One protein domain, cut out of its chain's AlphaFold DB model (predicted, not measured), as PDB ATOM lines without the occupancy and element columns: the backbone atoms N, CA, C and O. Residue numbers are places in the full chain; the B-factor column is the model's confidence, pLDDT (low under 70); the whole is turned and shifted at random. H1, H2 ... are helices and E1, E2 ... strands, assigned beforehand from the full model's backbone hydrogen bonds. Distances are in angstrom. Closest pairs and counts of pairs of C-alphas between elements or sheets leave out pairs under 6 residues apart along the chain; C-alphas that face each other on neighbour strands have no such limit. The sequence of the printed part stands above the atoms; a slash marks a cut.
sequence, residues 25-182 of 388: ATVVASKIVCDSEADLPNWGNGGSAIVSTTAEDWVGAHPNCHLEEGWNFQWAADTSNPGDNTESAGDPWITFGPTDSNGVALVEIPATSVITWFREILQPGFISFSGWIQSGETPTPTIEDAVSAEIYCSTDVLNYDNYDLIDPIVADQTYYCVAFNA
ATOM      1  N   ALA A  25      10.584  28.341 -30.476       97.56
ATOM      2  CA  ALA A  25       9.382  29.142 -30.647       97.56
ATOM      3  C   ALA A  25       8.523  29.053 -29.386       97.56
ATOM      4  O   ALA A  25       8.598  28.076 -28.635       97.56
ATOM      5  N   THR A  26       7.674  30.052 -29.182       98.25
ATOM      6  CA  THR A  26       6.700  30.065 -28.091       98.25
ATOM      7  C   THR A  26       5.348  29.575 -28.593       98.25
ATOM      8  O   THR A  26       4.856  30.047 -29.617       98.25
ATOM      9  N   VAL A  27       4.708  28.678 -27.848       98.62
ATOM     10  CA  VAL A  27       3.302  28.317 -28.051       98.62
ATOM     11  C   VAL A  27       2.503  28.757 -26.835       98.62
ATOM     12  O   VAL A  27       2.887  28.479 -25.698       98.62
ATOM     13  N   VAL A  28       1.406  29.458 -27.094       98.75
ATOM     14  CA  VAL A  28       0.450  29.939 -26.099       98.75
ATOM     15  C   VAL A  28      -0.853  29.180 -26.312       98.75
ATOM     16  O   VAL A  28      -1.507  29.358 -27.336       98.75
ATOM     17  N   ALA A  29      -1.219  28.319 -25.367       98.81
ATOM     18  CA  ALA A  29      -2.473  27.579 -25.392       98.81
ATOM     19  C   ALA A  29      -3.450  28.189 -24.386       98.81
ATOM     20  O   ALA A  29      -3.142  28.277 -23.196       98.81
ATOM     21  N   SER A  30      -4.619  28.602 -24.863       98.88
ATOM     22  CA  SER A  30      -5.710  29.091 -24.026       98.88
ATOM     23  C   SER A  30      -6.773  28.019 -23.847       98.88
ATOM     24  O   SER A  30      -7.068  27.273 -24.783       98.88
ATOM     25  N   LYS A  31      -7.385  27.969 -22.664       98.69
ATOM     26  CA  LYS A  31      -8.558  27.140 -22.400       98.69
ATOM     27  C   LYS A  31      -9.784  28.007 -22.173       98.69
ATOM     28  O   LYS A  31      -9.756  28.904 -21.337       98.69
ATOM     29  N   ILE A  32     -10.856  27.689 -22.886       98.88
ATOM     30  CA  ILE A  32     -12.186  28.251 -22.693       98.88
ATOM     31  C   ILE A  32     -13.129  27.133 -22.257       98.88
ATOM     32  O   ILE A  32     -13.130  26.045 -22.839       98.88
ATOM     33  N   VAL A  33     -13.936  27.417 -21.240       98.69
ATOM     34  CA  VAL A  33     -15.081  26.598 -20.849       98.69
ATOM     35  C   VAL A  33     -16.346  27.429 -20.995       98.69
ATOM     36  O   VAL A  33     -16.397  28.573 -20.541       98.69
ATOM     37  N   CYS A  34     -17.355  26.856 -21.641       98.38
ATOM     38  CA  CYS A  34     -18.682  27.442 -21.758       98.38
ATOM     39  C   CYS A  34     -19.712  26.653 -20.943       98.38
ATOM     40  O   CYS A  34     -19.476  25.499 -20.585       98.38
ATOM     41  N   ASP A  35     -20.849  27.283 -20.650       94.44
ATOM     42  CA  ASP A  35     -21.937  26.675 -19.877       94.44
ATOM     43  C   ASP A  35     -22.536  25.437 -20.574       94.44
ATOM     44  O   ASP A  35     -22.944  24.494 -19.893       94.44
ATOM     45  N   SER A  36     -22.577  25.418 -21.913       91.44
ATOM     46  CA  SER A  36     -23.091  24.295 -22.709       91.44
ATOM     47  C   SER A  36     -22.309  24.076 -24.007       91.44
ATOM     48  O   SER A  36     -21.586  24.957 -24.474       91.44
ATOM     49  N   GLU A  37     -22.462  22.895 -24.613       92.75
ATOM     50  CA  GLU A  37     -21.819  22.580 -25.897       92.75
ATOM     51  C   GLU A  37     -22.318  23.490 -27.029       92.75
ATOM     52  O   GLU A  37     -21.543  23.901 -27.885       92.75
ATOM     53  N   ALA A  38     -23.582  23.915 -26.977       90.25
ATOM     54  CA  ALA A  38     -24.163  24.806 -27.978       90.25
ATOM     55  C   ALA A  38     -23.502  26.198 -28.026       90.25
ATOM     56  O   ALA A  38     -23.738  26.956 -28.970       90.25
ATOM     57  N   ASP A  39     -22.704  26.530 -27.010       93.94
ATOM     58  CA  ASP A  39     -21.962  27.780 -26.893       93.94
ATOM     59  C   ASP A  39     -20.534  27.671 -27.438       93.94
ATOM     60  O   ASP A  39     -19.776  28.641 -27.379       93.94
ATOM     61  N   LEU A  40     -20.154  26.498 -27.951       96.94
ATOM     62  CA  LEU A  40     -18.862  26.249 -28.572       96.94
ATOM     63  C   LEU A  40     -18.853  26.667 -30.053       96.94
ATOM     64  O   LEU A  40     -19.898  26.705 -30.717       96.94
ATOM     65  N   PRO A  41     -17.675  27.027 -30.591       96.19
ATOM     66  CA  PRO A  41     -17.561  27.639 -31.909       96.19
ATOM     67  C   PRO A  41     -18.014  26.781 -33.090       96.19
ATOM     68  O   PRO A  41     -18.369  27.353 -34.129       96.19
ATOM     69  N   ASN A  42     -18.012  25.454 -32.961       94.75
ATOM     70  CA  ASN A  42     -18.337  24.530 -34.040       94.75
ATOM     71  C   ASN A  42     -17.479  24.780 -35.302       94.75
ATOM     72  O   ASN A  42     -17.969  24.801 -36.440       94.75
ATOM     73  N   TRP A  43     -16.177  25.027 -35.113       95.00
ATOM     74  CA  TRP A  43     -15.254  25.382 -36.198       95.00
ATOM     75  C   TRP A  43     -14.649  24.174 -36.907       95.00
ATOM     76  O   TRP A  43     -13.901  24.361 -37.866       95.00
ATOM     77  N   GLY A  44     -15.018  22.945 -36.539       89.12
ATOM     78  CA  GLY A  44     -14.427  21.734 -37.112       89.12
ATOM     79  C   GLY A  44     -14.577  21.609 -38.631       89.12
ATOM     80  O   GLY A  44     -13.820  20.893 -39.279       89.12
ATOM     81  N   ASN A  45     -15.492  22.350 -39.262       89.81
ATOM     82  CA  ASN A  45     -15.608  22.418 -40.724       89.81
ATOM     83  C   ASN A  45     -14.934  23.654 -41.366       89.81
ATOM     84  O   ASN A  45     -15.208  23.973 -42.527       89.81
ATOM     85  N   GLY A  46     -14.072  24.351 -40.628       88.56
ATOM     86  CA  GLY A  46     -13.325  25.531 -41.056       88.56
ATOM     87  C   GLY A  46     -13.624  26.765 -40.207       88.56
ATOM     88  O   GLY A  46     -14.728  27.310 -40.264       88.56
ATOM     89  N   GLY A  47     -12.605  27.267 -39.508       89.12
ATOM     90  CA  GLY A  47     -12.626  28.551 -38.803       89.12
ATOM     91  C   GLY A  47     -11.549  29.536 -39.277       89.12
ATOM     92  O   GLY A  47     -10.816  29.299 -40.241       89.12
ATOM     93  N   SER A  48     -11.477  30.693 -38.617       92.75
ATOM     94  CA  SER A  48     -10.392  31.660 -38.839       92.75
ATOM     95  C   SER A  48      -9.141  31.237 -38.082       92.75
ATOM     96  O   SER A  48      -9.256  30.670 -37.003       92.75
ATOM     97  N   ALA A  49      -7.964  31.579 -38.611       93.81
ATOM     98  CA  ALA A  49      -6.693  31.307 -37.944       93.81
ATOM     99  C   ALA A  49      -6.684  31.813 -36.491       93.81
ATOM    100  O   ALA A  49      -7.148  32.920 -36.197       93.81
ATOM    101  N   ILE A  50      -6.109  31.004 -35.610       98.06
ATOM    102  CA  ILE A  50      -5.960  31.292 -34.192       98.06
ATOM    103  C   ILE A  50      -4.812  32.282 -34.003       98.06
ATOM    104  O   ILE A  50      -3.671  32.048 -34.410       98.06
ATOM    105  N   VAL A  51      -5.127  33.417 -33.390       97.00
ATOM    106  CA  VAL A  51      -4.209  34.533 -33.147       97.00
ATOM    107  C   VAL A  51      -4.251  34.944 -31.678       97.00
ATOM    108  O   VAL A  51      -5.057  34.447 -30.894       97.00
ATOM    109  N   SER A  52      -3.399  35.898 -31.298       97.12
ATOM    110  CA  SER A  52      -3.225  36.323 -29.906       97.12
ATOM    111  C   SER A  52      -4.494  36.805 -29.207       97.12
ATOM    112  O   SER A  52      -4.537  36.786 -27.985       97.12
ATOM    113  N   THR A  53      -5.489  37.281 -29.957       97.12
ATOM    114  CA  THR A  53      -6.738  37.815 -29.399       97.12
ATOM    115  C   THR A  53      -7.897  36.831 -29.467       97.12
ATOM    116  O   THR A  53      -8.920  37.099 -28.855       97.12
ATOM    117  N   THR A  54      -7.764  35.683 -30.148       98.31
ATOM    118  CA  THR A  54      -8.895  34.777 -30.422       98.31
ATOM    119  C   THR A  54      -9.649  34.383 -29.154       98.31
ATOM    120  O   THR A  54     -10.876  34.444 -29.134       98.31
ATOM    121  N   ALA A  55      -8.930  34.011 -28.092       98.19
ATOM    122  CA  ALA A  55      -9.561  33.576 -26.853       98.19
ATOM    123  C   ALA A  55     -10.263  34.730 -26.114       98.19
ATOM    124  O   ALA A  55     -11.406  34.584 -25.687       98.19
ATOM    125  N   GLU A  56      -9.604  35.889 -26.005       97.38
ATOM    126  CA  GLU A  56     -10.157  37.082 -25.348       97.38
ATOM    127  C   GLU A  56     -11.361  37.651 -26.112       97.38
ATOM    128  O   GLU A  56     -12.369  38.015 -25.503       97.38
ATOM    129  N   ASP A  57     -11.286  37.681 -27.444       97.94
ATOM    130  CA  ASP A  57     -12.380  38.106 -28.316       97.94
ATOM    131  C   ASP A  57     -13.585  37.160 -28.175       97.94
ATOM    132  O   ASP A  57     -14.726  37.627 -28.120       97.94
ATOM    133  N   TRP A  58     -13.350  35.843 -28.059       97.75
ATOM    134  CA  TRP A  58     -14.415  34.856 -27.866       97.75
ATOM    135  C   TRP A  58     -15.159  35.073 -26.551       97.75
ATOM    136  O   TRP A  58     -16.369  35.286 -26.573       97.75
ATOM    137  N   VAL A  59     -14.456  35.083 -25.414       97.88
ATOM    138  CA  VAL A  59     -15.100  35.273 -24.098       97.88
ATOM    139  C   VAL A  59     -15.699  36.675 -23.940       97.88
ATOM    140  O   VAL A  59     -16.676  36.860 -23.222       97.88
ATOM    141  N   GLY A  60     -15.164  37.677 -24.647       96.56
ATOM    142  CA  GLY A  60     -15.753  39.014 -24.708       96.56
ATOM    143  C   GLY A  60     -17.087  39.066 -25.465       96.56
ATOM    144  O   GLY A  60     -17.930  39.911 -25.155       96.56
ATOM    145  N   ALA A  61     -17.286  38.175 -26.441       96.19
ATOM    146  CA  ALA A  61     -18.514  38.060 -27.226       96.19
ATOM    147  C   ALA A  61     -19.522  37.042 -26.656       96.19
ATOM    148  O   ALA A  61     -20.716  37.176 -26.922       96.19
ATOM    149  N   HIS A  62     -19.066  36.076 -25.851       95.44
ATOM    150  CA  HIS A  62     -19.869  34.963 -25.330       95.44
ATOM    151  C   HIS A  62     -19.854  34.973 -23.789       95.44
ATOM    152  O   HIS A  62     -18.931  34.435 -23.179       95.44
ATOM    153  N   PRO A  63     -20.846  35.607 -23.129       94.88
ATOM    154  CA  PRO A  63     -20.834  35.838 -21.677       94.88
ATOM    155  C   PRO A  63     -21.013  34.571 -20.824       94.88
ATOM    156  O   PRO A  63     -20.798  34.610 -19.617       94.88
ATOM    157  N   ASN A  64     -21.438  33.478 -21.447       95.12
ATOM    158  CA  ASN A  64     -21.544  32.126 -20.905       95.12
ATOM    159  C   ASN A  64     -20.265  31.301 -21.106       95.12
ATOM    160  O   ASN A  64     -20.244  30.116 -20.794       95.12
ATOM    161  N   CYS A  65     -19.202  31.917 -21.623       98.38
ATOM    162  CA  CYS A  65     -17.883  31.326 -21.743       98.38
ATOM    163  C   CYS A  65     -16.878  32.096 -20.885       98.38
ATOM    164  O   CYS A  65     -16.959  33.314 -20.729       98.38
ATOM    165  N   HIS A  66     -15.890  31.389 -20.347       98.50
ATOM    166  CA  HIS A  66     -14.811  31.975 -19.561       98.50
ATOM    167  C   HIS A  66     -13.482  31.274 -19.841       98.50
ATOM    168  O   HIS A  66     -13.443  30.133 -20.298       98.50
ATOM    169  N   LEU A  67     -12.388  31.989 -19.581       98.62
ATOM    170  CA  LEU A  67     -11.044  31.418 -19.583       98.62
ATOM    171  C   LEU A  67     -10.875  30.545 -18.337       98.62
ATOM    172  O   LEU A  67     -11.193  31.005 -17.240       98.62
ATOM    173  N   GLU A  68     -10.363  29.328 -18.509       98.44
ATOM    174  CA  GLU A  68     -10.341  28.314 -17.447       98.44
ATOM    175  C   GLU A  68      -8.920  27.894 -17.042       98.44
ATOM    176  O   GLU A  68      -8.073  27.556 -17.880       98.44
ATOM    177  N   GLU A  69      -8.654  27.898 -15.734       97.88
ATOM    178  CA  GLU A  69      -7.371  27.497 -15.146       97.88
ATOM    179  C   GLU A  69      -7.250  25.970 -14.963       97.88
ATOM    180  O   GLU A  69      -8.224  25.226 -15.025       97.88
ATOM    181  N   GLY A  70      -6.037  25.459 -14.733       97.19
ATOM    182  CA  GLY A  70      -5.845  24.045 -14.382       97.19
ATOM    183  C   GLY A  70      -5.750  23.055 -15.554       97.19
ATOM    184  O   GLY A  70      -5.541  21.864 -15.312       97.19
ATOM    185  N   TRP A  71      -5.837  23.498 -16.813       97.88
ATOM    186  CA  TRP A  71      -5.817  22.614 -17.986       97.88
ATOM    187  C   TRP A  71      -4.409  22.296 -18.482       97.88
ATOM    188  O   TRP A  71      -3.598  23.196 -18.680       97.88
ATOM    189  N   ASN A  72      -4.111  21.017 -18.720       97.94
ATOM    190  CA  ASN A  72      -2.831  20.597 -19.291       97.94
ATOM    191  C   ASN A  72      -2.987  20.242 -20.771       97.94
ATOM    192  O   ASN A  72      -4.041  19.788 -21.215       97.94
ATOM    193  N   PHE A  73      -1.898  20.388 -21.509       98.62
ATOM    194  CA  PHE A  73      -1.807  20.081 -22.931       98.62
ATOM    195  C   PHE A  73      -0.603  19.183 -23.193       98.62
ATOM    196  O   PHE A  73       0.296  19.067 -22.356       98.62
ATOM    197  N   GLN A  74      -0.559  18.554 -24.363       98.56
ATOM    198  CA  GLN A  74       0.614  17.824 -24.832       98.56
ATOM    199  C   GLN A  74       0.979  18.235 -26.247       98.56
ATOM    200  O   GLN A  74       0.114  18.601 -27.040       98.56
ATOM    201  N   TRP A  75       2.261  18.109 -26.567       98.56
ATOM    202  CA  TRP A  75       2.751  18.261 -27.928       98.56
ATOM    203  C   TRP A  75       3.735  17.152 -28.297       98.56
ATOM    204  O   TRP A  75       4.377  16.557 -27.425       98.56
ATOM    205  N   ALA A  76       3.855  16.875 -29.593       97.94
ATOM    206  CA  ALA A  76       4.847  15.957 -30.136       97.94
ATOM    207  C   ALA A  76       5.130  16.246 -31.615       97.94
ATOM    208  O   ALA A  76       4.225  16.506 -32.405       97.94
ATOM    209  N   ALA A  77       6.400  16.152 -32.006       96.56
ATOM    210  CA  ALA A  77       6.810  16.275 -33.400       96.56
ATOM    211  C   ALA A  77       6.702  14.923 -34.126       96.56
ATOM    212  O   ALA A  77       7.142  13.906 -33.586       96.56
ATOM    213  N   ASP A  78       6.164  14.927 -35.351       93.81
ATOM    214  CA  ASP A  78       6.132  13.772 -36.271       93.81
ATOM    215  C   ASP A  78       5.648  12.459 -35.620       93.81
ATOM    216  O   ASP A  78       6.290  11.408 -35.687       93.81
ATOM    217  N   THR A  79       4.507  12.521 -34.929       94.69
ATOM    218  CA  THR A  79       3.890  11.359 -34.278       94.69
ATOM    219  C   THR A  79       2.428  11.212 -34.669       94.69
ATOM    220  O   THR A  79       1.821  12.174 -35.118       94.69
ATOM    221  N   SER A  80       1.857  10.021 -34.489       93.88
ATOM    222  CA  SER A  80       0.444   9.732 -34.764       93.88
ATOM    223  C   SER A  80      -0.473  10.147 -33.614       93.88
ATOM    224  O   SER A  80      -0.071  10.062 -32.451       93.88
ATOM    225  N   ASN A  81      -1.731  10.465 -33.933       93.25
ATOM    226  CA  ASN A  81      -2.782  10.701 -32.944       93.25
ATOM    227  C   ASN A  81      -2.903   9.501 -31.969       93.25
ATOM    228  O   ASN A  81      -3.138   8.374 -32.421       93.25
ATOM    229  N   PRO A  82      -2.728   9.700 -30.646       89.81
ATOM    230  CA  PRO A  82      -2.873   8.649 -29.641       89.81
ATOM    231  C   PRO A  82      -4.340   8.247 -29.408       89.81
ATOM    232  O   PRO A  82      -4.591   7.240 -28.750       89.81
ATOM    233  N   GLY A  83      -5.291   9.011 -29.949       89.00
ATOM    234  CA  GLY A  83      -6.735   8.857 -29.835       89.00
ATOM    235  C   GLY A  83      -7.355  10.112 -29.226       89.00
ATOM    236  O   GLY A  83      -6.870  10.589 -28.197       89.00
ATOM    237  N   ASP A  84      -8.449  10.597 -29.816       90.56
ATOM    238  CA  ASP A  84      -9.037  11.903 -29.480       90.56
ATOM    239  C   ASP A  84      -9.443  12.016 -28.010       90.56
ATOM    240  O   ASP A  84      -9.225  13.032 -27.352       90.56
ATOM    241  N   ASN A  85      -9.919  10.901 -27.458       89.19
ATOM    242  CA  ASN A  85     -10.392  10.816 -26.085       89.19
ATOM    243  C   ASN A  85      -9.415  10.100 -25.134       89.19
ATOM    244  O   ASN A  85      -9.818   9.472 -24.157       89.19
ATOM    245  N   THR A  86      -8.116  10.153 -25.430       83.38
ATOM    246  CA  THR A  86      -7.073   9.590 -24.559       83.38
ATOM    247  C   THR A  86      -6.696  10.586 -23.463       83.38
ATOM    248  O   THR A  86      -6.267  11.685 -23.787       83.38
ATOM    249  N   GLU A  87      -6.769  10.205 -22.182       76.62
ATOM    250  CA  GLU A  87      -6.440  11.096 -21.049       76.62
ATOM    251  C   GLU A  87      -5.038  11.724 -21.178       76.62
ATOM    252  O   GLU A  87      -4.906  12.899 -21.507       76.62
ATOM    253  N   SER A  88      -3.974  10.938 -20.995       85.44
ATOM    254  CA  SER A  88      -2.584  11.377 -21.171       85.44
ATOM    255  C   SER A  88      -1.835  10.365 -22.025       85.44
ATOM    256  O   SER A  88      -1.798   9.176 -21.704       85.44
ATOM    257  N   ALA A  89      -1.194  10.833 -23.093       89.12
ATOM    258  CA  ALA A  89      -0.292  10.011 -23.885       89.12
ATOM    259  C   ALA A  89       1.109   9.990 -23.250       89.12
ATOM    260  O   ALA A  89       1.534  10.970 -22.635       89.12
ATOM    261  N   GLY A  90       1.807   8.858 -23.358       89.38
ATOM    262  CA  GLY A  90       3.215   8.735 -22.965       89.38
ATOM    263  C   GLY A  90       4.162   9.156 -24.091       89.38
ATOM    264  O   GLY A  90       3.727   9.735 -25.085       89.38
ATOM    265  N   ASP A  91       5.447   8.812 -23.964       90.75
ATOM    266  CA  ASP A  91       6.466   9.092 -24.985       90.75
ATOM    267  C   ASP A  91       5.961   8.757 -26.411       90.75
ATOM    268  O   ASP A  91       5.448   7.652 -26.628       90.75
ATOM    269  N   PRO A  92       6.107   9.666 -27.398       95.88
ATOM    270  CA  PRO A  92       6.921  10.889 -27.381       95.88
ATOM    271  C   PRO A  92       6.181  12.172 -26.944       95.88
ATOM    272  O   PRO A  92       6.712  13.261 -27.147       95.88
ATOM    273  N   TRP A  93       4.970  12.075 -26.390       97.56
ATOM    274  CA  TRP A  93       4.165  13.242 -26.021       97.56
ATOM    275  C   TRP A  93       4.703  13.948 -24.777       97.56
ATOM    276  O   TRP A  93       4.904  13.332 -23.730       97.56
ATOM    277  N   ILE A  94       4.919  15.259 -24.889       97.88
ATOM    278  CA  ILE A  94       5.460  16.106 -23.823       97.88
ATOM    279  C   ILE A  94       4.344  16.989 -23.277       97.88
ATOM    280  O   ILE A  94       3.748  17.773 -24.013       97.88
ATOM    281  N   THR A  95       4.083  16.877 -21.977       98.00
ATOM    282  CA  THR A  95       3.056  17.662 -21.284       98.00
ATOM    283  C   THR A  95       3.548  19.066 -20.925       98.00
ATOM    284  O   THR A  95       4.680  19.232 -20.466       98.00
ATOM    285  N   PHE A  96       2.674  20.062 -21.067       98.38
ATOM    286  CA  PHE A  96       2.853  21.424 -20.563       98.38
ATOM    287  C   PHE A  96       1.542  21.976 -19.978       98.38
ATOM    288  O   PHE A  96       0.470  21.408 -20.187       98.38
ATOM    289  N   GLY A  97       1.644  23.071 -19.226       97.19
ATOM    290  CA  GLY A  97       0.572  23.582 -18.368       97.19
ATOM    291  C   GLY A  97       0.855  23.325 -16.878       97.19
ATOM    292  O   GLY A  97       2.008  23.061 -16.514       97.19
ATOM    293  N   PRO A  98      -0.163  23.415 -16.005       98.25
ATOM    294  CA  PRO A  98      -1.551  23.751 -16.324       98.25
ATOM    295  C   PRO A  98      -1.727  25.210 -16.783       98.25
ATOM    296  O   PRO A  98      -0.814  26.020 -16.617       98.25
ATOM    297  N   THR A  99      -2.894  25.549 -17.337       98.50
ATOM    298  CA  THR A  99      -3.298  26.942 -17.561       98.50
ATOM    299  C   THR A  99      -3.302  27.725 -16.247       98.50
ATOM    300  O   THR A  99      -3.666  27.193 -15.193       98.50
ATOM    301  N   ASP A 100      -2.855  28.979 -16.300       98.19
ATOM    302  CA  ASP A 100      -2.862  29.908 -15.171       98.19
ATOM    303  C   ASP A 100      -4.253  30.526 -14.934       98.19
ATOM    304  O   ASP A 100      -5.224  30.177 -15.601       98.19
ATOM    305  N   SER A 101      -4.350  31.489 -14.010       96.81
ATOM    306  CA  SER A 101      -5.608  32.174 -13.672       96.81
ATOM    307  C   SER A 101      -6.210  33.011 -14.810       96.81
ATOM    308  O   SER A 101      -7.293  33.564 -14.648       96.81
ATOM    309  N   ASN A 102      -5.495  33.183 -15.924       96.62
ATOM    310  CA  ASN A 102      -6.008  33.808 -17.144       96.62
ATOM    311  C   ASN A 102      -6.358  32.748 -18.202       96.62
ATOM    312  O   ASN A 102      -6.540  33.082 -19.368       96.62
ATOM    313  N   GLY A 103      -6.396  31.470 -17.823       98.19
ATOM    314  CA  GLY A 103      -6.661  30.348 -18.711       98.19
ATOM    315  C   GLY A 103      -5.574  30.111 -19.756       98.19
ATOM    316  O   GLY A 103      -5.883  29.595 -20.826       98.19
ATOM    317  N   VAL A 104      -4.315  30.480 -19.479       98.62
ATOM    318  CA  VAL A 104      -3.204  30.383 -20.444       98.62
ATOM    319  C   VAL A 104      -2.093  29.454 -19.956       98.62
ATOM    320  O   VAL A 104      -1.621  29.560 -18.826       98.62
ATOM    321  N   ALA A 105      -1.622  28.570 -20.836       98.62
ATOM    322  CA  ALA A 105      -0.423  27.754 -20.671       98.62
ATOM    323  C   ALA A 105       0.603  28.098 -21.761       98.62
ATOM    324  O   ALA A 105       0.250  28.280 -22.926       98.62
ATOM    325  N   LEU A 106       1.885  28.163 -21.396       98.00
ATOM    326  CA  LEU A 106       2.975  28.509 -22.313       98.00
ATOM    327  C   LEU A 106       4.018  27.395 -22.354       98.00
ATOM    328  O   LEU A 106       4.385  26.837 -21.318       98.00
ATOM    329  N   VAL A 107       4.527  27.104 -23.549       98.25
ATOM    330  CA  VAL A 107       5.674  26.210 -23.741       98.25
ATOM    331  C   VAL A 107       6.645  26.772 -24.777       98.25
ATOM    332  O   VAL A 107       6.236  27.356 -25.780       98.25
ATOM    333  N   GLU A 108       7.942  26.599 -24.525       97.88
ATOM    334  CA  GLU A 108       8.983  26.805 -25.530       97.88
ATOM    335  C   GLU A 108       9.323  25.465 -26.175       97.88
ATOM    336  O   GLU A 108       9.656  24.499 -25.482       97.88
ATOM    337  N   ILE A 109       9.241  25.406 -27.502       96.38
ATOM    338  CA  ILE A 109       9.513  24.190 -28.268       96.38
ATOM    339  C   ILE A 109      10.606  24.439 -29.311       96.38
ATOM    340  O   ILE A 109      10.706  25.555 -29.827       96.38
ATOM    341  N   PRO A 110      11.442  23.439 -29.638       96.19
ATOM    342  CA  PRO A 110      12.478  23.595 -30.653       96.19
ATOM    343  C   PRO A 110      11.889  23.930 -32.025       96.19
ATOM    344  O   PRO A 110      10.905  23.323 -32.450       96.19
ATOM    345  N   ALA A 111      12.536  24.845 -32.745       95.50
ATOM    346  CA  ALA A 111      12.222  25.095 -34.142       95.50
ATOM    347  C   ALA A 111      12.413  23.817 -34.969       95.50
ATOM    348  O   ALA A 111      13.392  23.081 -34.814       95.50
ATOM    349  N   THR A 112      11.461  23.540 -35.855       94.75
ATOM    350  CA  THR A 112      11.433  22.302 -36.625       94.75
ATOM    351  C   THR A 112      10.666  22.468 -37.930       94.75
ATOM    352  O   THR A 112       9.694  23.214 -38.016       94.75
ATOM    353  N   SER A 113      11.112  21.754 -38.964       94.25
ATOM    354  CA  SER A 113      10.449  21.700 -40.269       94.25
ATOM    355  C   SER A 113       9.480  20.525 -40.410       94.25
ATOM    356  O   SER A 113       9.041  20.252 -41.523       94.25
ATOM    357  N   VAL A 114       9.268  19.747 -39.345       94.69
ATOM    358  CA  VAL A 114       8.250  18.693 -39.321       94.69
ATOM    359  C   VAL A 114       7.006  19.194 -38.607       94.69
ATOM    360  O   VAL A 114       7.095  20.055 -37.728       94.69
ATOM    361  N   ILE A 115       5.867  18.601 -38.957       96.31
ATOM    362  CA  ILE A 115       4.592  18.874 -38.305       96.31
ATOM    363  C   ILE A 115       4.730  18.612 -36.804       96.31
ATOM    364  O   ILE A 115       5.218  17.556 -36.381       96.31
ATOM    365  N   THR A 116       4.300  19.588 -36.011       98.06
ATOM    366  CA  THR A 116       4.201  19.459 -34.561       98.06
ATOM    367  C   THR A 116       2.736  19.440 -34.172       98.06
ATOM    368  O   THR A 116       2.003  20.374 -34.486       98.06
ATOM    369  N   TRP A 117       2.335  18.365 -33.504       98.25
ATOM    370  CA  TRP A 117       0.962  18.114 -33.095       98.25
ATOM    371  C   TRP A 117       0.725  18.583 -31.669       98.25
ATOM    372  O   TRP A 117       1.612  18.437 -30.824       98.25
ATOM    373  N   PHE A 118      -0.477  19.080 -31.408       98.44
ATOM    374  CA  PHE A 118      -0.942  19.580 -30.123       98.44
ATOM    375  C   PHE A 118      -2.277  18.938 -29.764       98.44
ATOM    376  O   PHE A 118      -3.095  18.627 -30.626       98.44
ATOM    377  N   ARG A 119      -2.478  18.725 -28.467       98.12
ATOM    378  CA  ARG A 119      -3.708  18.162 -27.915       98.12
ATOM    379  C   ARG A 119      -3.931  18.637 -26.491       98.12
ATOM    380  O   ARG A 119      -2.968  18.933 -25.781       98.12
ATOM    381  N   GLU A 120      -5.175  18.644 -26.042       97.38
ATOM    382  CA  GLU A 120      -5.478  18.768 -24.620       97.38
ATOM    383  C   GLU A 120      -5.403  17.420 -23.900       97.38
ATOM    384  O   GLU A 120      -5.674  16.357 -24.469       97.38
ATOM    385  N   ILE A 121      -5.042  17.470 -22.620       94.50
ATOM    386  CA  ILE A 121      -5.280  16.370 -21.686       94.50
ATOM    387  C   ILE A 121      -6.719  16.505 -21.205       94.50
ATOM    388  O   ILE A 121      -7.103  17.555 -20.689       94.50
ATOM    389  N   LEU A 122      -7.501  15.438 -21.368       86.31
ATOM    390  CA  LEU A 122      -8.904  15.438 -20.966       86.31
ATOM    391  C   LEU A 122      -9.062  15.685 -19.463       86.31
ATOM    392  O   LEU A 122      -8.291  15.162 -18.652       86.31
ATOM    393  N   GLN A 123     -10.126  16.399 -19.100       83.31
ATOM    394  CA  GLN A 123     -10.582  16.510 -17.719       83.31
ATOM    395  C   GLN A 123     -11.908  15.768 -17.511       83.31
ATOM    396  O   GLN A 123     -12.779  15.797 -18.382       83.31
ATOM    397  N   PRO A 124     -12.092  15.095 -16.361       79.44
ATOM    398  CA  PRO A 124     -13.361  14.457 -16.040       79.44
ATOM    399  C   PRO A 124     -14.471  15.502 -15.864       79.44
ATOM    400  O   PRO A 124     -14.233  16.578 -15.325       79.44
ATOM    401  N   GLY A 125     -15.698  15.152 -16.256       78.56
ATOM    402  CA  GLY A 125     -16.868  16.032 -16.126       78.56
ATOM    403  C   GLY A 125     -17.131  16.933 -17.334       78.56
ATOM    404  O   GLY A 125     -18.084  17.703 -17.303       78.56
ATOM    405  N   PHE A 126     -16.342  16.795 -18.398       90.38
ATOM    406  CA  PHE A 126     -16.421  17.587 -19.623       90.38
ATOM    407  C   PHE A 126     -16.727  16.718 -20.847       90.38
ATOM    408  O   PHE A 126     -16.480  15.507 -20.827       90.38
ATOM    409  N   ILE A 127     -17.307  17.317 -21.888       89.44
ATOM    410  CA  ILE A 127     -17.672  16.605 -23.119       89.44
ATOM    411  C   ILE A 127     -16.434  16.047 -23.843       89.44
ATOM    412  O   ILE A 127     -15.313  16.539 -23.702       89.44
ATOM    413  N   SER A 128     -16.647  14.975 -24.606       91.56
ATOM    414  CA  SER A 128     -15.616  14.305 -25.406       91.56
ATOM    415  C   SER A 128     -15.438  14.947 -26.782       91.56
ATOM    416  O   SER A 128     -16.329  15.632 -27.274       91.56
ATOM    417  N   PHE A 129     -14.328  14.637 -27.445       96.75
ATOM    418  CA  PHE A 129     -14.133  14.917 -28.867       96.75
ATOM    419  C   PHE A 129     -14.910  13.906 -29.717       96.75
ATOM    420  O   PHE A 129     -14.816  12.699 -29.461       96.75
ATOM    421  N   SER A 130     -15.656  14.359 -30.726       94.44
ATOM    422  CA  SER A 130     -16.419  13.463 -31.611       94.44
ATOM    423  C   SER A 130     -15.514  12.666 -32.560       94.44
ATOM    424  O   SER A 130     -15.865  11.561 -32.981       94.44
ATOM    425  N   GLY A 131     -14.327  13.202 -32.866       93.25
ATOM    426  CA  GLY A 131     -13.357  12.622 -33.795       93.25
ATOM    427  C   GLY A 131     -13.764  12.767 -35.261       93.25
ATOM    428  O   GLY A 131     -13.232  12.068 -36.130       93.25
ATOM    429  N   TRP A 132     -14.736  13.630 -35.566       93.69
ATOM    430  CA  TRP A 132     -15.131  13.865 -36.947       93.69
ATOM    431  C   TRP A 132     -14.017  14.577 -37.712       93.69
ATOM    432  O   TRP A 132     -13.503  15.606 -37.280       93.69
ATOM    433  N   ILE A 133     -13.685  14.042 -38.886       91.06
ATOM    434  CA  ILE A 133     -12.644  14.585 -39.759       91.06
ATOM    435  C   ILE A 133     -13.219  15.030 -41.100       91.06
ATOM    436  O   ILE A 133     -14.056  14.356 -41.715       91.06
ATOM    437  N   GLN A 134     -12.692  16.136 -41.610       86.25
ATOM    438  CA  GLN A 134     -13.074  16.714 -42.887       86.25
ATOM    439  C   GLN A 134     -12.507  15.883 -44.062       86.25
ATOM    440  O   GLN A 134     -11.513  16.241 -44.690       86.25
ATOM    441  N   SER A 135     -13.138  14.745 -44.389       79.62
ATOM    442  CA  SER A 135     -12.729  13.860 -45.498       79.62
ATOM    443  C   SER A 135     -13.828  13.662 -46.562       79.62
ATOM    444  O   SER A 135     -14.978  13.369 -46.241       79.62
ATOM    445  N   GLY A 136     -13.492  13.816 -47.855       62.66
ATOM    446  CA  GLY A 136     -14.405  13.578 -48.995       62.66
ATOM    447  C   GLY A 136     -14.622  14.778 -49.934       62.66
ATOM    448  O   GLY A 136     -13.953  15.797 -49.809       62.66
ATOM    449  N   GLU A 137     -15.538  14.655 -50.913       55.38
ATOM    450  CA  GLU A 137     -15.822  15.710 -51.919       55.38
ATOM    451  C   GLU A 137     -16.681  16.872 -51.372       55.38
ATOM    452  O   GLU A 137     -16.575  17.992 -51.865       55.38
ATOM    453  N   THR A 138     -17.500  16.623 -50.344       59.47
ATOM    454  CA  THR A 138     -18.253  17.636 -49.576       59.47
ATOM    455  C   THR A 138     -18.408  17.171 -48.121       59.47
ATOM    456  O   THR A 138     -19.480  16.692 -47.739       59.47
ATOM    457  N   PRO A 139     -17.339  17.212 -47.314       74.06
ATOM    458  CA  PRO A 139     -17.419  16.855 -45.907       74.06
ATOM    459  C   PRO A 139     -18.254  17.911 -45.178       74.06
ATOM    460  O   PRO A 139     -18.002  19.109 -45.271       74.06
ATOM    461  N   THR A 140     -19.318  17.481 -44.516       83.31
ATOM    462  CA  THR A 140     -20.126  18.332 -43.641       83.31
ATOM    463  C   THR A 140     -20.431  17.507 -42.400       83.31
ATOM    464  O   THR A 140     -20.929  16.389 -42.566       83.31
ATOM    465  N   PRO A 141     -20.100  17.999 -41.196       84.25
ATOM    466  CA  PRO A 141     -20.398  17.278 -39.971       84.25
ATOM    467  C   PRO A 141     -21.912  17.143 -39.826       84.25
ATOM    468  O   PRO A 141     -22.674  18.049 -40.182       84.25
ATOM    469  N   THR A 142     -22.360  15.992 -39.334       82.38
ATOM    470  CA  THR A 142     -23.717  15.885 -38.805       82.38
ATOM    471  C   THR A 142     -23.835  16.713 -37.525       82.38
ATOM    472  O   THR A 142     -22.848  17.205 -36.987       82.38
ATOM    473  N   ILE A 143     -25.056  16.875 -37.023       72.25
ATOM    474  CA  ILE A 143     -25.270  17.556 -35.741       72.25
ATOM    475  C   ILE A 143     -24.600  16.767 -34.606       72.25
ATOM    476  O   ILE A 143     -24.010  17.372 -33.730       72.25
ATOM    477  N   GLU A 144     -24.628  15.433 -34.655       73.62
ATOM    478  CA  GLU A 144     -23.967  14.574 -33.661       73.62
ATOM    479  C   GLU A 144     -22.438  14.675 -33.738       73.62
ATOM    480  O   GLU A 144     -21.775  14.652 -32.710       73.62
ATOM    481  N   ASP A 145     -21.882  14.832 -34.944       84.81
ATOM    482  CA  ASP A 145     -20.444  15.055 -35.138       84.81
ATOM    483  C   ASP A 145     -19.987  16.414 -34.591       84.81
ATOM    484  O   ASP A 145     -18.830  16.562 -34.204       84.81
ATOM    485  N   ALA A 146     -20.877  17.407 -34.616       87.50
ATOM    486  CA  ALA A 146     -20.591  18.764 -34.179       87.50
ATOM    487  C   ALA A 146     -20.589  18.899 -32.648       87.50
ATOM    488  O   ALA A 146     -19.840  19.716 -32.134       87.50
ATOM    489  N   VAL A 147     -21.324  18.028 -31.941       88.69
ATOM    490  CA  VAL A 147     -21.286  17.933 -30.474       88.69
ATOM    491  C   VAL A 147     -19.923  17.409 -30.027       88.69
ATOM    492  O   VAL A 147     -19.692  16.197 -29.962       88.69
ATOM    493  N   SER A 148     -19.000  18.325 -29.746       96.38
ATOM    494  CA  SER A 148     -17.602  17.982 -29.501       96.38
ATOM    495  C   SER A 148     -16.892  19.018 -28.641       96.38
ATOM    496  O   SER A 148     -17.112  20.216 -28.776       96.38
ATOM    497  N   ALA A 149     -15.949  18.566 -27.814       98.12
ATOM    498  CA  ALA A 149     -14.845  19.437 -27.418       98.12
ATOM    499  C   ALA A 149     -14.035  19.849 -28.664       98.12
ATOM    500  O   ALA A 149     -13.990  19.117 -29.656       98.12
ATOM    501  N   GLU A 150     -13.384  21.008 -28.620       98.25
ATOM    502  CA  GLU A 150     -12.651  21.551 -29.770       98.25
ATOM    503  C   GLU A 150     -11.256  22.010 -29.337       98.25
ATOM    504  O   GLU A 150     -11.083  22.553 -28.245       98.25
ATOM    505  N   ILE A 151     -10.244  21.818 -30.182       98.44
ATOM    506  CA  ILE A 151      -8.922  22.428 -30.023       98.44
ATOM    507  C   ILE A 151      -8.397  22.826 -31.392       98.44
ATOM    508  O   ILE A 151      -8.416  22.012 -32.302       98.44
ATOM    509  N   TYR A 152      -7.923  24.067 -31.511       98.56
ATOM    510  CA  TYR A 152      -7.391  24.603 -32.762       98.56
ATOM    511  C   TYR A 152      -6.072  25.325 -32.552       98.56
ATOM    512  O   TYR A 152      -5.949  26.077 -31.580       98.56
ATOM    513  N   CYS A 153      -5.106  25.157 -33.457       97.75
ATOM    514  CA  CYS A 153      -3.785  25.770 -33.386       97.75
ATOM    515  C   CYS A 153      -3.393  26.473 -34.691       97.75
ATOM    516  O   CYS A 153      -3.304  25.905 -35.776       97.75
ATOM    517  N   SER A 154      -3.009  27.744 -34.565       94.81
ATOM    518  CA  SER A 154      -2.477  28.566 -35.654       94.81
ATOM    519  C   SER A 154      -3.386  28.596 -36.891       94.81
ATOM    520  O   SER A 154      -4.299  29.411 -36.965       94.81
ATOM    521  N   THR A 155      -3.118  27.769 -37.900       91.38
ATOM    522  CA  THR A 155      -3.856  27.760 -39.174       91.38
ATOM    523  C   THR A 155      -4.638  26.480 -39.403       91.38
ATOM    524  O   THR A 155      -5.377  26.420 -40.384       91.38
ATOM    525  N   ASP A 156      -4.451  25.476 -38.551       89.38
ATOM    526  CA  ASP A 156      -5.286  24.292 -38.551       89.38
ATOM    527  C   ASP A 156      -6.473  24.575 -37.628       89.38
ATOM    528  O   ASP A 156      -6.341  24.903 -36.453       89.38
ATOM    529  N   VAL A 157      -7.628  24.700 -38.272       93.50
ATOM    530  CA  VAL A 157      -8.907  25.065 -37.652       93.50
ATOM    531  C   VAL A 157      -9.964  24.192 -38.307       93.50
ATOM    532  O   VAL A 157     -10.862  24.668 -39.011       93.50
ATOM    533  N   LEU A 158      -9.714  22.890 -38.214       92.38
ATOM    534  CA  LEU A 158     -10.421  21.819 -38.891       92.38
ATOM    535  C   LEU A 158     -10.563  20.638 -37.939       92.38
ATOM    536  O   LEU A 158      -9.764  20.454 -37.035       92.38
ATOM    537  N   ASN A 159     -11.558  19.808 -38.230       94.31
ATOM    538  CA  ASN A 159     -11.936  18.609 -37.496       94.31
ATOM    539  C   ASN A 159     -12.483  18.882 -36.084       94.31
ATOM    540  O   ASN A 159     -12.385  19.969 -35.516       94.31
ATOM    541  N   TYR A 160     -13.140  17.859 -35.554       96.31
ATOM    542  CA  TYR A 160     -13.600  17.767 -34.171       96.31
ATOM    543  C   TYR A 160     -12.773  16.707 -33.434       96.31
ATOM    544  O   TYR A 160     -13.296  15.831 -32.744       96.31
ATOM    545  N   ASP A 161     -11.465  16.727 -33.674       95.69
ATOM    546  CA  ASP A 161     -10.489  15.822 -33.086       95.69
ATOM    547  C   ASP A 161      -9.662  16.541 -32.009       95.69
ATOM    548  O   ASP A 161      -9.728  17.756 -31.828       95.69
ATOM    549  N   ASN A 162      -8.914  15.764 -31.228       97.56
ATOM    550  CA  ASN A 162      -8.001  16.305 -30.219       97.56
ATOM    551  C   ASN A 162      -6.565  16.211 -30.736       97.56
ATOM    552  O   ASN A 162      -5.711  15.547 -30.127       97.56
ATOM    553  N   TYR A 163      -6.345  16.748 -31.937       96.25
ATOM    554  CA  TYR A 163      -5.131  16.508 -32.702       96.25
ATOM    555  C   TYR A 163      -4.895  17.589 -33.759       96.25
ATOM    556  O   TYR A 163      -5.021  17.359 -34.958       96.25
ATOM    557  N   ASP A 164      -4.483  18.759 -33.289       97.31
ATOM    558  CA  ASP A 164      -4.276  19.931 -34.134       97.31
ATOM    559  C   ASP A 164      -2.780  20.166 -34.410       97.31
ATOM    560  O   ASP A 164      -1.918  19.592 -33.728       97.31
ATOM    561  N   LEU A 165      -2.428  20.971 -35.416       95.62
ATOM    562  CA  LEU A 165      -1.056  21.076 -35.901       95.62
ATOM    563  C   LEU A 165      -0.538  22.493 -36.109       95.62
ATOM    564  O   LEU A 165      -1.223  23.426 -36.517       95.62
ATOM    565  N   ILE A 166       0.780  22.607 -35.954       97.81
ATOM    566  CA  ILE A 166       1.553  23.741 -36.446       97.81
ATOM    567  C   ILE A 166       2.659  23.209 -37.359       97.81
ATOM    568  O   ILE A 166       3.447  22.340 -36.970       97.81
ATOM    569  N   ASP A 167       2.727  23.748 -38.577       95.12
ATOM    570  CA  ASP A 167       3.717  23.370 -39.585       95.12
ATOM    571  C   ASP A 167       4.157  24.571 -40.447       95.12
ATOM    572  O   ASP A 167       3.326  25.163 -41.145       95.12
ATOM    573  N   PRO A 168       5.450  24.942 -40.467       95.19
ATOM    574  CA  PRO A 168       6.528  24.516 -39.567       95.19
ATOM    575  C   PRO A 168       6.566  25.346 -38.271       95.19
ATOM    576  O   PRO A 168       5.978  26.428 -38.190       95.19
ATOM    577  N   ILE A 169       7.363  24.900 -37.293       96.44
ATOM    578  CA  ILE A 169       7.757  25.723 -36.140       96.44
ATOM    579  C   ILE A 169       8.995  26.544 -36.509       96.44
ATOM    580  O   ILE A 169      10.089  26.004 -36.696       96.44
ATOM    581  N   VAL A 170       8.837  27.863 -36.583       95.94
ATOM    582  CA  VAL A 170       9.913  28.805 -36.913       95.94
ATOM    583  C   VAL A 170      10.436  29.475 -35.644       95.94
ATOM    584  O   VAL A 170       9.654  29.919 -34.808       95.94
ATOM    585  N   ALA A 171      11.761  29.573 -35.520       96.25
ATOM    586  CA  ALA A 171      12.424  30.211 -34.385       96.25
ATOM    587  C   ALA A 171      11.952  31.660 -34.161       96.25
ATOM    588  O   ALA A 171      11.646  32.379 -35.118       96.25
ATOM    589  N   ASP A 172      11.913  32.078 -32.894       95.44
ATOM    590  CA  ASP A 172      11.500  33.413 -32.443       95.44
ATOM    591  C   ASP A 172      10.065  33.815 -32.854       95.44
ATOM    592  O   ASP A 172       9.711  34.998 -32.826       95.44
ATOM    593  N   GLN A 173       9.225  32.856 -33.261       96.88
ATOM    594  CA  GLN A 173       7.796  33.076 -33.495       96.88
ATOM    595  C   GLN A 173       6.961  32.706 -32.270       96.88
ATOM    596  O   GLN A 173       7.371  31.922 -31.411       96.88
ATOM    597  N   THR A 174       5.755  33.266 -32.223       98.12
ATOM    598  CA  THR A 174       4.724  32.885 -31.261       98.12
ATOM    599  C   THR A 174       3.521  32.333 -32.005       98.12
ATOM    600  O   THR A 174       3.015  32.973 -32.927       98.12
ATOM    601  N   TYR A 175       3.066  31.162 -31.583       98.50
ATOM    602  CA  TYR A 175       1.876  30.504 -32.101       98.50
ATOM    603  C   TYR A 175       0.824  30.377 -31.007       98.50
ATOM    604  O   TYR A 175       1.148  30.366 -29.817       98.50
ATOM    605  N   TYR A 176      -0.432  30.267 -31.423       98.62
ATOM    606  CA  TYR A 176      -1.577  30.276 -30.526       98.62
ATOM    607  C   TYR A 176      -2.436  29.045 -30.761       98.62
ATOM    608  O   TYR A 176      -2.714  28.702 -31.909       98.62
ATOM    609  N   CYS A 177      -2.862  28.424 -29.669       98.81
ATOM    610  CA  CYS A 177      -3.876  27.386 -29.655       98.81
ATOM    611  C   CYS A 177      -5.024  27.813 -28.743       98.81
ATOM    612  O   CYS A 177      -4.786  28.448 -27.714       98.81
ATOM    613  N   VAL A 178      -6.253  27.438 -29.079       98.81
ATOM    614  CA  VAL A 178      -7.408  27.609 -28.192       98.81
ATOM    615  C   VAL A 178      -8.162  26.293 -28.122       98.81
ATOM    616  O   VAL A 178      -8.536  25.744 -29.154       98.81
ATOM    617  N   ALA A 179      -8.363  25.798 -26.904       98.69
ATOM    618  CA  ALA A 179      -9.226  24.663 -26.625       98.69
ATOM    619  C   ALA A 179     -10.535  25.134 -25.989       98.69
ATOM    620  O   ALA A 179     -10.529  25.998 -25.112       98.69
ATOM    621  N   PHE A 180     -11.636  24.520 -26.394       98.75
ATOM    622  CA  PHE A 180     -12.996  24.813 -25.972       98.75
ATOM    623  C   PHE A 180     -13.624  23.564 -25.369       98.75
ATOM    624  O   PHE A 180     -13.358  22.445 -25.810       98.75
ATOM    625  N   ASN A 181     -14.429  23.733 -24.324       98.44
ATOM    626  CA  ASN A 181     -15.141  22.619 -23.713       98.44
ATOM    627  C   ASN A 181     -16.397  23.095 -22.988       98.44
ATOM    628  O   ASN A 181     -16.549  24.280 -22.699       98.44
ATOM    629  N   ALA A 182     -17.261  22.149 -22.662       96.94
ATOM    630  CA  ALA A 182     -18.460  22.355 -21.875       96.94
ATOM    631  C   ALA A 182     -18.622  21.189 -20.889       96.94
ATOM    632  O   ALA A 182     -18.170  20.072 -21.176       96.94
TER     633      ALA A 182
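AT A GLANCE: This is residues 25 to 182 of the 388 residues of the protein "PG_binding_1 domain-containing protein" of Candidatus Zambryskibacteria bacterium RIFCSPLOWO2_12_FULL_39_16 (UniProt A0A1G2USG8). Little of this domain is regular structure, but two twisted sheets make a sandwich, face to face: E1 E2 E5 E7 E9, branched and mixed, with H1 over its far face, and E4 E3 E6 E8, antiparallel. The printed part has 158 residues, 60 of them in named elements, under half, and these elements are mostly strand, ordered E1 H1 E2 E3 E4 E5 E6 H2 E7 E8 E9; the whole is compact, radius of gyration of the C-alphas 14.4 A, spanning 40 by 38 by 28 A.

HOW THE PARTS SIT: Start at E1, residues 25 to 34: antiparallel E2, 65 to 67 (N 33 to O 66, 2.9 A), and E5, 104 to 110 (N 27 to O 107, 2.9 A), lie on one side, parallel E9, 174 to 181 (N 28 to O 175, 2.9 A), on the other. E7, 150 to 153, is antiparallel to E9, N 152 to O 178 3.0 A. H1, 54 to 61, its O i to N i+4 pairs within hydrogen-bond range, is on this sheet at height 8.8 A; closest C-alphas to E1 are Ala 55 and Ser 30, 6.6 A. In the other sheet, face to face with this one, find E4, 94 to 96, in a hairpin with E3, 73 to 77 (N 73 to O 96, 2.9 A), then E6, 116 to 120 (N 74 to O 119, 2.8 A), and E8, 164 to 166 (N 118 to O 164, 2.8 A). H2, 143 to 146, too short for such a pair, is on neither sheet.

IN THESE COORDINATES: Find C-alpha 25 at (9.382, 29.142, -30.647); E1 runs 29.5 A to C-alpha 34. E9 runs 23.6 A to C-alpha 181 at (-15.141, 22.619, -23.713).

THE WHOLE: The printed part has no cut; links E1 to H1, E3 to E4 and E6 to H2 are long. Residues 136 to 138 are under pLDDT 70.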